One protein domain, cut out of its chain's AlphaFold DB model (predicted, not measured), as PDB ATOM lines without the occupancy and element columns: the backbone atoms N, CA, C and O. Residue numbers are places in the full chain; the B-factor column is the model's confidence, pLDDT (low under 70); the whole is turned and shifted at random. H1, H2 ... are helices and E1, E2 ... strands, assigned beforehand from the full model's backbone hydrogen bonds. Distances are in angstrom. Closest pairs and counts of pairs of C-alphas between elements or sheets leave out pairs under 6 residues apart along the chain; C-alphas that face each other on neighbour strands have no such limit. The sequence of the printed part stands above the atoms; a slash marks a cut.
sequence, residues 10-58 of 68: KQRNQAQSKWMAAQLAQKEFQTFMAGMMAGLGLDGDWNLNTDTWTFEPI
ATOM      1  N   LYS A  10      -8.057 -38.744  21.315       96.50
ATOM      2  CA  LYS A  10      -8.916 -38.017  20.370       96.50
ATOM      3  C   LYS A  10      -8.114 -37.430  19.205       96.50
ATOM      4  O   LYS A  10      -8.530 -37.546  18.055       96.50
ATOM      5  N   GLN A  11      -6.966 -36.818  19.493       96.19
ATOM      6  CA  GLN A  11      -6.078 -36.245  18.479       96.19
ATOM      7  C   GLN A  11      -5.476 -37.327  17.576       96.19
ATOM      8  O   GLN A  11      -5.430 -37.138  16.361       96.19
ATOM      9  N   ARG A  12      -5.056 -38.468  18.142       95.50
ATOM     10  CA  ARG A  12      -4.539 -39.605  17.362       95.50
ATOM     11  C   ARG A  12      -5.598 -40.173  16.426       95.50
ATOM     12  O   ARG A  12      -5.327 -40.301  15.237       95.50
ATOM     13  N   ASN A  13      -6.804 -40.425  16.931       96.12
ATOM     14  CA  ASN A  13      -7.902 -40.960  16.124       96.12
ATOM     15  C   ASN A  13      -8.259 -39.999  14.982       96.12
ATOM     16  O   ASN A  13      -8.396 -40.421  13.837       96.12
ATOM     17  N   GLN A  14      -8.316 -38.692  15.258       95.75
ATOM     18  CA  GLN A  14      -8.568 -37.689  14.224       95.75
ATOM     19  C   GLN A  14      -7.455 -37.641  13.165       95.75
ATOM     20  O   GLN A  14      -7.749 -37.527  11.974       95.75
ATOM     21  N   ALA A  15      -6.187 -37.720  13.577       93.00
ATOM     22  CA  ALA A  15      -5.056 -37.755  12.653       93.00
ATOM     23  C   ALA A  15      -5.091 -39.014  11.773       93.00
ATOM     24  O   ALA A  15      -4.931 -38.912  10.558       93.00
ATOM     25  N   GLN A  16      -5.382 -40.175  12.365       94.69
ATOM     26  CA  GLN A  16      -5.503 -41.439  11.643       94.69
ATOM     27  C   GLN A  16      -6.651 -41.404  10.629       94.69
ATOM     28  O   GLN A  16      -6.450 -41.771   9.474       94.69
ATOM     29  N   SER A  17      -7.833 -40.905  11.008       95.12
ATOM     30  CA  SER A  17      -8.960 -40.756  10.077       95.12
ATOM     31  C   SER A  17      -8.630 -39.828   8.908       95.12
ATOM     32  O   SER A  17      -8.933 -40.162   7.765       95.12
ATOM     33  N   LYS A  18      -7.977 -38.686   9.166       94.94
ATOM     34  CA  LYS A  18      -7.554 -37.761   8.101       94.94
ATOM     35  C   LYS A  18      -6.535 -38.394   7.160       94.94
ATOM     36  O   LYS A  18      -6.629 -38.206   5.953       94.94
ATOM     37  N   TRP A  19      -5.587 -39.147   7.707       93.44
ATOM     38  CA  TRP A  19      -4.597 -39.858   6.910       93.44
ATOM     39  C   TRP A  19      -5.246 -40.922   6.021       93.44
ATOM     40  O   TRP A  19      -4.988 -40.942   4.821       93.44
ATOM     41  N   MET A  20      -6.166 -41.728   6.564       92.94
ATOM     42  CA  MET A  20      -6.924 -42.707   5.774       92.94
ATOM     43  C   MET A  20      -7.750 -42.038   4.666       92.94
ATOM     44  O   MET A  20      -7.769 -42.527   3.540       92.94
ATOM     45  N   ALA A  21      -8.390 -40.901   4.951       92.06
ATOM     46  CA  ALA A  21      -9.135 -40.144   3.944       92.06
ATOM     47  C   ALA A  21      -8.221 -39.612   2.825       92.06
ATOM     48  O   ALA A  21      -8.574 -39.701   1.653       92.06
ATOM     49  N   ALA A  22      -7.029 -39.111   3.169       91.69
ATOM     50  CA  ALA A  22      -6.049 -38.656   2.184       91.69
ATOM     51  C   ALA A  22      -5.540 -39.809   1.303       91.69
ATOM     52  O   ALA A  22      -5.411 -39.641   0.092       91.69
ATOM     53  N   GLN A  23      -5.306 -40.991   1.884       90.44
ATOM     54  CA  GLN A  23      -4.932 -42.182   1.119       90.44
ATOM     55  C   GLN A  23      -6.039 -42.644   0.170       90.44
ATOM     56  O   GLN A  23      -5.758 -43.006  -0.972       90.44
ATOM     57  N   LEU A  24      -7.294 -42.622   0.628       93.31
ATOM     58  CA  LEU A  24      -8.430 -42.969  -0.219       93.31
ATOM     59  C   LEU A  24      -8.547 -41.992  -1.393       93.31
ATOM     60  O   LEU A  24      -8.604 -42.436  -2.536       93.31
ATOM     61  N   ALA A  25      -8.469 -40.685  -1.126       92.00
ATOM     62  CA  ALA A  25      -8.489 -39.657  -2.165       92.00
ATOM     63  C   ALA A  25      -7.339 -39.828  -3.172       92.00
ATOM     64  O   ALA A  25      -7.551 -39.709  -4.377       92.00
ATOM     65  N   GLN A  26      -6.131 -40.170  -2.706       87.38
ATOM     66  CA  GLN A  26      -4.993 -40.449  -3.585       87.38
ATOM     67  C   GLN A  26      -5.260 -41.652  -4.501       87.38
ATOM     68  O   GLN A  26      -4.970 -41.591  -5.696       87.38
ATOM     69  N   LYS A  27      -5.834 -42.735  -3.967       88.25
ATOM     70  CA  LYS A  27      -6.168 -43.937  -4.742       88.25
ATOM     71  C   LYS A  27      -7.266 -43.672  -5.776       88.25
ATOM     72  O   LYS A  27      -7.158 -44.128  -6.916       88.25
ATOM     73  N   GLU A  28      -8.316 -42.953  -5.389       91.94
ATOM     74  CA  GLU A  28      -9.398 -42.561  -6.299       91.94
ATOM     75  C   GLU A  28      -8.862 -41.680  -7.426       91.94
ATOM     76  O   GLU A  28      -9.141 -41.939  -8.597       91.94
ATOM     77  N   PHE A  29      -8.007 -40.713  -7.089       86.06
ATOM     78  CA  PHE A  29      -7.344 -39.860  -8.065       86.06
ATOM     79  C   PHE A  29      -6.476 -40.667  -9.042       86.06
ATOM     80  O   PHE A  29      -6.606 -40.501 -10.252       86.06
ATOM     81  N   GLN A  30      -5.649 -41.596  -8.553       83.81
ATOM     82  CA  GLN A  30      -4.854 -42.483  -9.413       83.81
ATOM     83  C   GLN A  30      -5.727 -43.340 -10.342       83.81
ATOM     84  O   GLN A  30      -5.382 -43.533 -11.506       83.81
ATOM     85  N   THR A  31      -6.869 -43.824  -9.852       87.31
ATOM     86  CA  THR A  31      -7.805 -44.639 -10.642       87.31
ATOM     87  C   THR A  31      -8.468 -43.815 -11.744       87.31
ATOM     88  O   THR A  31      -8.511 -44.243 -12.897       87.31
ATOM     89  N   PHE A  32      -8.945 -42.612 -11.407       86.06
ATOM     90  CA  PHE A  32      -9.465 -41.651 -12.379       86.06
ATOM     91  C   PHE A  32      -8.422 -41.342 -13.458       86.06
ATOM     92  O   PHE A  32      -8.715 -41.406 -14.652       86.06
ATOM     93  N   MET A  33      -7.185 -41.082 -13.032       82.50
ATOM     94  CA  MET A  33      -6.084 -40.771 -13.930       82.50
ATOM     95  C   MET A  33      -5.761 -41.914 -14.890       82.50
ATOM     96  O   MET A  33      -5.649 -41.680 -16.092       82.50
ATOM     97  N   ALA A  34      -5.676 -43.150 -14.395       82.31
ATOM     98  CA  ALA A  34      -5.455 -44.321 -15.239       82.31
ATOM     99  C   ALA A  34      -6.551 -44.467 -16.311       82.31
ATOM    100  O   ALA A  34      -6.245 -44.706 -17.479       82.31
ATOM    101  N   GLY A  35      -7.820 -44.252 -15.940       84.38
ATOM    102  CA  GLY A  35      -8.939 -44.274 -16.887       84.38
ATOM    103  C   GLY A  35      -8.860 -43.169 -17.945       84.38
ATOM    104  O   GLY A  35      -9.092 -43.427 -19.125       84.38
ATOM    105  N   MET A  36      -8.487 -41.950 -17.545       85.62
ATOM    106  CA  MET A  36      -8.313 -40.824 -18.467       85.62
ATOM    107  C   MET A  36      -7.196 -41.092 -19.484       85.62
ATOM    108  O   MET A  36      -7.399 -40.888 -20.679       85.62
ATOM    109  N   MET A  37      -6.041 -41.585 -19.029       83.38
ATOM    110  CA  MET A  37      -4.894 -41.881 -19.897       83.38
ATOM    111  C   MET A  37      -5.213 -43.007 -20.889       83.38
ATOM    112  O   MET A  37      -4.928 -42.870 -22.079       83.38
ATOM    113  N   ALA A  38      -5.899 -44.064 -20.436       81.81
ATOM    114  CA  ALA A  38      -6.386 -45.129 -21.313       81.81
ATOM    115  C   ALA A  38      -7.374 -44.601 -22.371       81.81
ATOM    116  O   ALA A  38      -7.289 -44.970 -23.540       81.81
ATOM    117  N   GLY A  39      -8.272 -43.682 -21.995       85.00
ATOM    118  CA  GLY A  39      -9.195 -43.027 -22.931       85.00
ATOM    119  C   GLY A  39      -8.503 -42.162 -23.993       85.00
ATOM    120  O   GLY A  39      -9.051 -41.973 -25.077       85.00
ATOM    121  N   LEU A  40      -7.295 -41.672 -23.709       84.94
ATOM    122  CA  LEU A  40      -6.458 -40.919 -24.648       84.94
ATOM    123  C   LEU A  40      -5.543 -41.817 -25.502       84.94
ATOM    124  O   LEU A  40      -4.791 -41.297 -26.324       84.94
ATOM    125  N   GLY A  41      -5.587 -43.143 -25.322       81.38
ATOM    126  CA  GLY A  41      -4.701 -44.085 -26.017       81.38
ATOM    127  C   GLY A  41      -3.240 -43.999 -25.565       81.38
ATOM    128  O   GLY A  41      -2.338 -44.405 -26.297       81.38
ATOM    129  N   LEU A  42      -2.992 -43.438 -24.378       79.69
ATOM    130  CA  LEU A  42      -1.666 -43.318 -23.786       79.69
ATOM    131  C   LEU A  42      -1.335 -44.589 -22.994       79.69
ATOM    132  O   LEU A  42      -1.418 -44.610 -21.766       79.69
ATOM    133  N   ASP A  43      -0.950 -45.647 -23.707       74.12
ATOM    134  CA  ASP A  43      -0.460 -46.887 -23.102       74.12
ATOM    135  C   ASP A  43       0.956 -46.691 -22.542       74.12
ATOM    136  O   ASP A  43       1.909 -46.418 -23.275       74.12
ATOM    137  N   GLY A  44       1.110 -46.824 -21.224       72.81
ATOM    138  CA  GLY A  44       2.400 -46.682 -20.557       72.81
ATOM    139  C   GLY A  44       2.282 -46.378 -19.070       72.81
ATOM    140  O   GLY A  44       1.201 -46.104 -18.553       72.81
ATOM    141  N   ASP A  45       3.418 -46.433 -18.382       79.75
ATOM    142  CA  ASP A  45       3.547 -45.947 -17.013       79.75
ATOM    143  C   ASP A  45       3.801 -44.427 -17.065       79.75
ATOM    144  O   ASP A  45       4.623 -43.964 -17.856       79.75
ATOM    145  N   TRP A  46       3.101 -43.640 -16.245       79.62
ATOM    146  CA  TRP A  46       3.178 -42.172 -16.250       79.62
ATOM    147  C   TRP A  46       3.373 -41.625 -14.835       79.62
ATOM    148  O   TRP A  46       2.726 -42.080 -13.891       79.62
ATOM    149  N   ASN A  47       4.227 -40.614 -14.699       83.06
ATOM    150  CA  ASN A  47       4.375 -39.817 -13.488       83.06
ATOM    151  C   ASN A  47       3.541 -38.538 -13.605       83.06
ATOM    152  O   ASN A  47       3.521 -37.894 -14.651       83.06
ATOM    153  N   LEU A  48       2.886 -38.142 -12.514       80.06
ATOM    154  CA  LEU A  48       2.282 -36.817 -12.395       80.06
ATOM    155  C   LEU A  48       3.276 -35.866 -11.730       80.06
ATOM    156  O   LEU A  48       3.606 -36.039 -10.555       80.06
ATOM    157  N   ASN A  49       3.686 -34.830 -12.454       82.94
ATOM    158  CA  ASN A  49       4.354 -33.677 -11.877       82.94
ATOM    159  C   ASN A  49       3.299 -32.764 -11.233       82.94
ATOM    160  O   ASN A  49       2.517 -32.117 -11.929       82.94
ATOM    161  N   THR A  50       3.238 -32.734  -9.898       84.81
ATOM    162  CA  THR A  50       2.229 -31.957  -9.154       84.81
ATOM    163  C   THR A  50       2.537 -30.464  -9.069       84.81
ATOM    164  O   THR A  50       1.646 -29.696  -8.707       84.81
ATOM    165  N   ASP A  51       3.758 -30.042  -9.400       87.69
ATOM    166  CA  ASP A  51       4.133 -28.624  -9.410       87.69
ATOM    167  C   ASP A  51       3.593 -27.925 -10.665       87.69
ATOM    168  O   ASP A  51       3.121 -26.788 -10.603       87.69
ATOM    169  N   THR A  52       3.608 -28.622 -11.805       90.31
ATOM    170  CA  THR A  52       3.150 -28.112 -13.111       90.31
ATOM    171  C   THR A  52       1.840 -28.728 -13.593       90.31
ATOM    172  O   THR A  52       1.296 -28.275 -14.598       90.31
ATOM    173  N   TRP A  53       1.323 -29.741 -12.894       82.75
ATOM    174  CA  TRP A  53       0.155 -30.533 -13.296       82.75
ATOM    175  C   TRP A  53       0.299 -31.166 -14.689       82.75
ATOM    176  O   TRP A  53      -0.639 -31.177 -15.488       82.75
ATOM    177  N   THR A  54       1.481 -31.714 -14.982       83.56
ATOM    178  CA  THR A  54       1.788 -32.390 -16.255       83.56
ATOM    179  C   THR A  54       2.058 -33.880 -16.065       83.56
ATOM    180  O   THR A  54       2.643 -34.288 -15.063       83.56
ATOM    181  N   PHE A  55       1.650 -34.695 -17.043       81.12
ATOM    182  CA  PHE A  55       1.986 -36.120 -17.096       81.12
ATOM    183  C   PHE A  55       3.267 -36.323 -17.889       81.12
ATOM    184  O   PHE A  55       3.360 -35.913 -19.044       81.12
ATOM    185  N   GLU A  56       4.237 -36.972 -17.263       86.19
ATOM    186  CA  GLU A  56       5.517 -37.313 -17.866       86.19
ATOM    187  C   GLU A  56       5.583 -38.835 -18.036       86.19
ATOM    188  O   GLU A  56       5.273 -39.568 -17.090       86.19
ATOM    189  N   PRO A  57       5.940 -39.344 -19.226       83.25
ATOM    190  CA  PRO A  57       6.076 -40.778 -19.425       83.25
ATOM    191  C   PRO A  57       7.209 -41.304 -18.542       83.25
ATOM    192  O   PRO A  57       8.298 -40.731 -18.492       83.25
ATOM    193  N   ILE A  58       6.968 -42.415 -17.852       83.19
ATOM    194  CA  ILE A  58       8.035 -43.150 -17.181       83.19
ATOM    195  C   ILE A  58       8.772 -43.909 -18.278       83.19
ATOM    196  O   ILE A  58       8.319 -44.953 -18.752       83.19
TER     197      ILE A  58
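AT A GLANCE: This is residues 10 to 58 of the 68 residues of an uncharacterized protein of viral metagenome (UniProt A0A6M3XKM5). A small two-stranded hairpin, E1 and E2, folds back beside the end of one long helix, H1, whose residues 10 to 29 stick out free. The printed part has 49 residues, in the order H1, E1, E2; the sheet E1 - E2 is antiparallel and the class is mixed, helices and strands. It is only just extended, close to loose, with a radius of gyration of the C-alphas of 14.6 A, a rod spanning 47 by 21 by 14 A.

HOW THE PARTS SIT: E1, residues 46 to 49, and E2, residues 54 to 57, form a hairpin, antiparallel at 147 degrees. N 47 and O 56 are within hydrogen-bond range at 2.8 A, as are N 56 and O 47 at 2.9 A. H1, residues 10 to 39, is near E1, with 5 pairs of C-alphas within 10 A, and apart from E2. In H1 every O i to N i+4 pair is within hydrogen-bond range.

IN THESE COORDINATES: H1 runs 43.6 A from C-alpha 10 at (-8.916, -38.017, 20.370). E1 measures 9.6 A; E2 measures 9.9 A and ends with C-alpha 57 at (6.076, -40.778, -19.425).

THE WHOLE: The C-alphas farthest apart, of Lys 10 and Gly 41, are 47.0 A apart. The printed part has no cut. The link from H1 to E1 is short, that from E1 to E2 tight. No printed residue is under 70 in pLDDT.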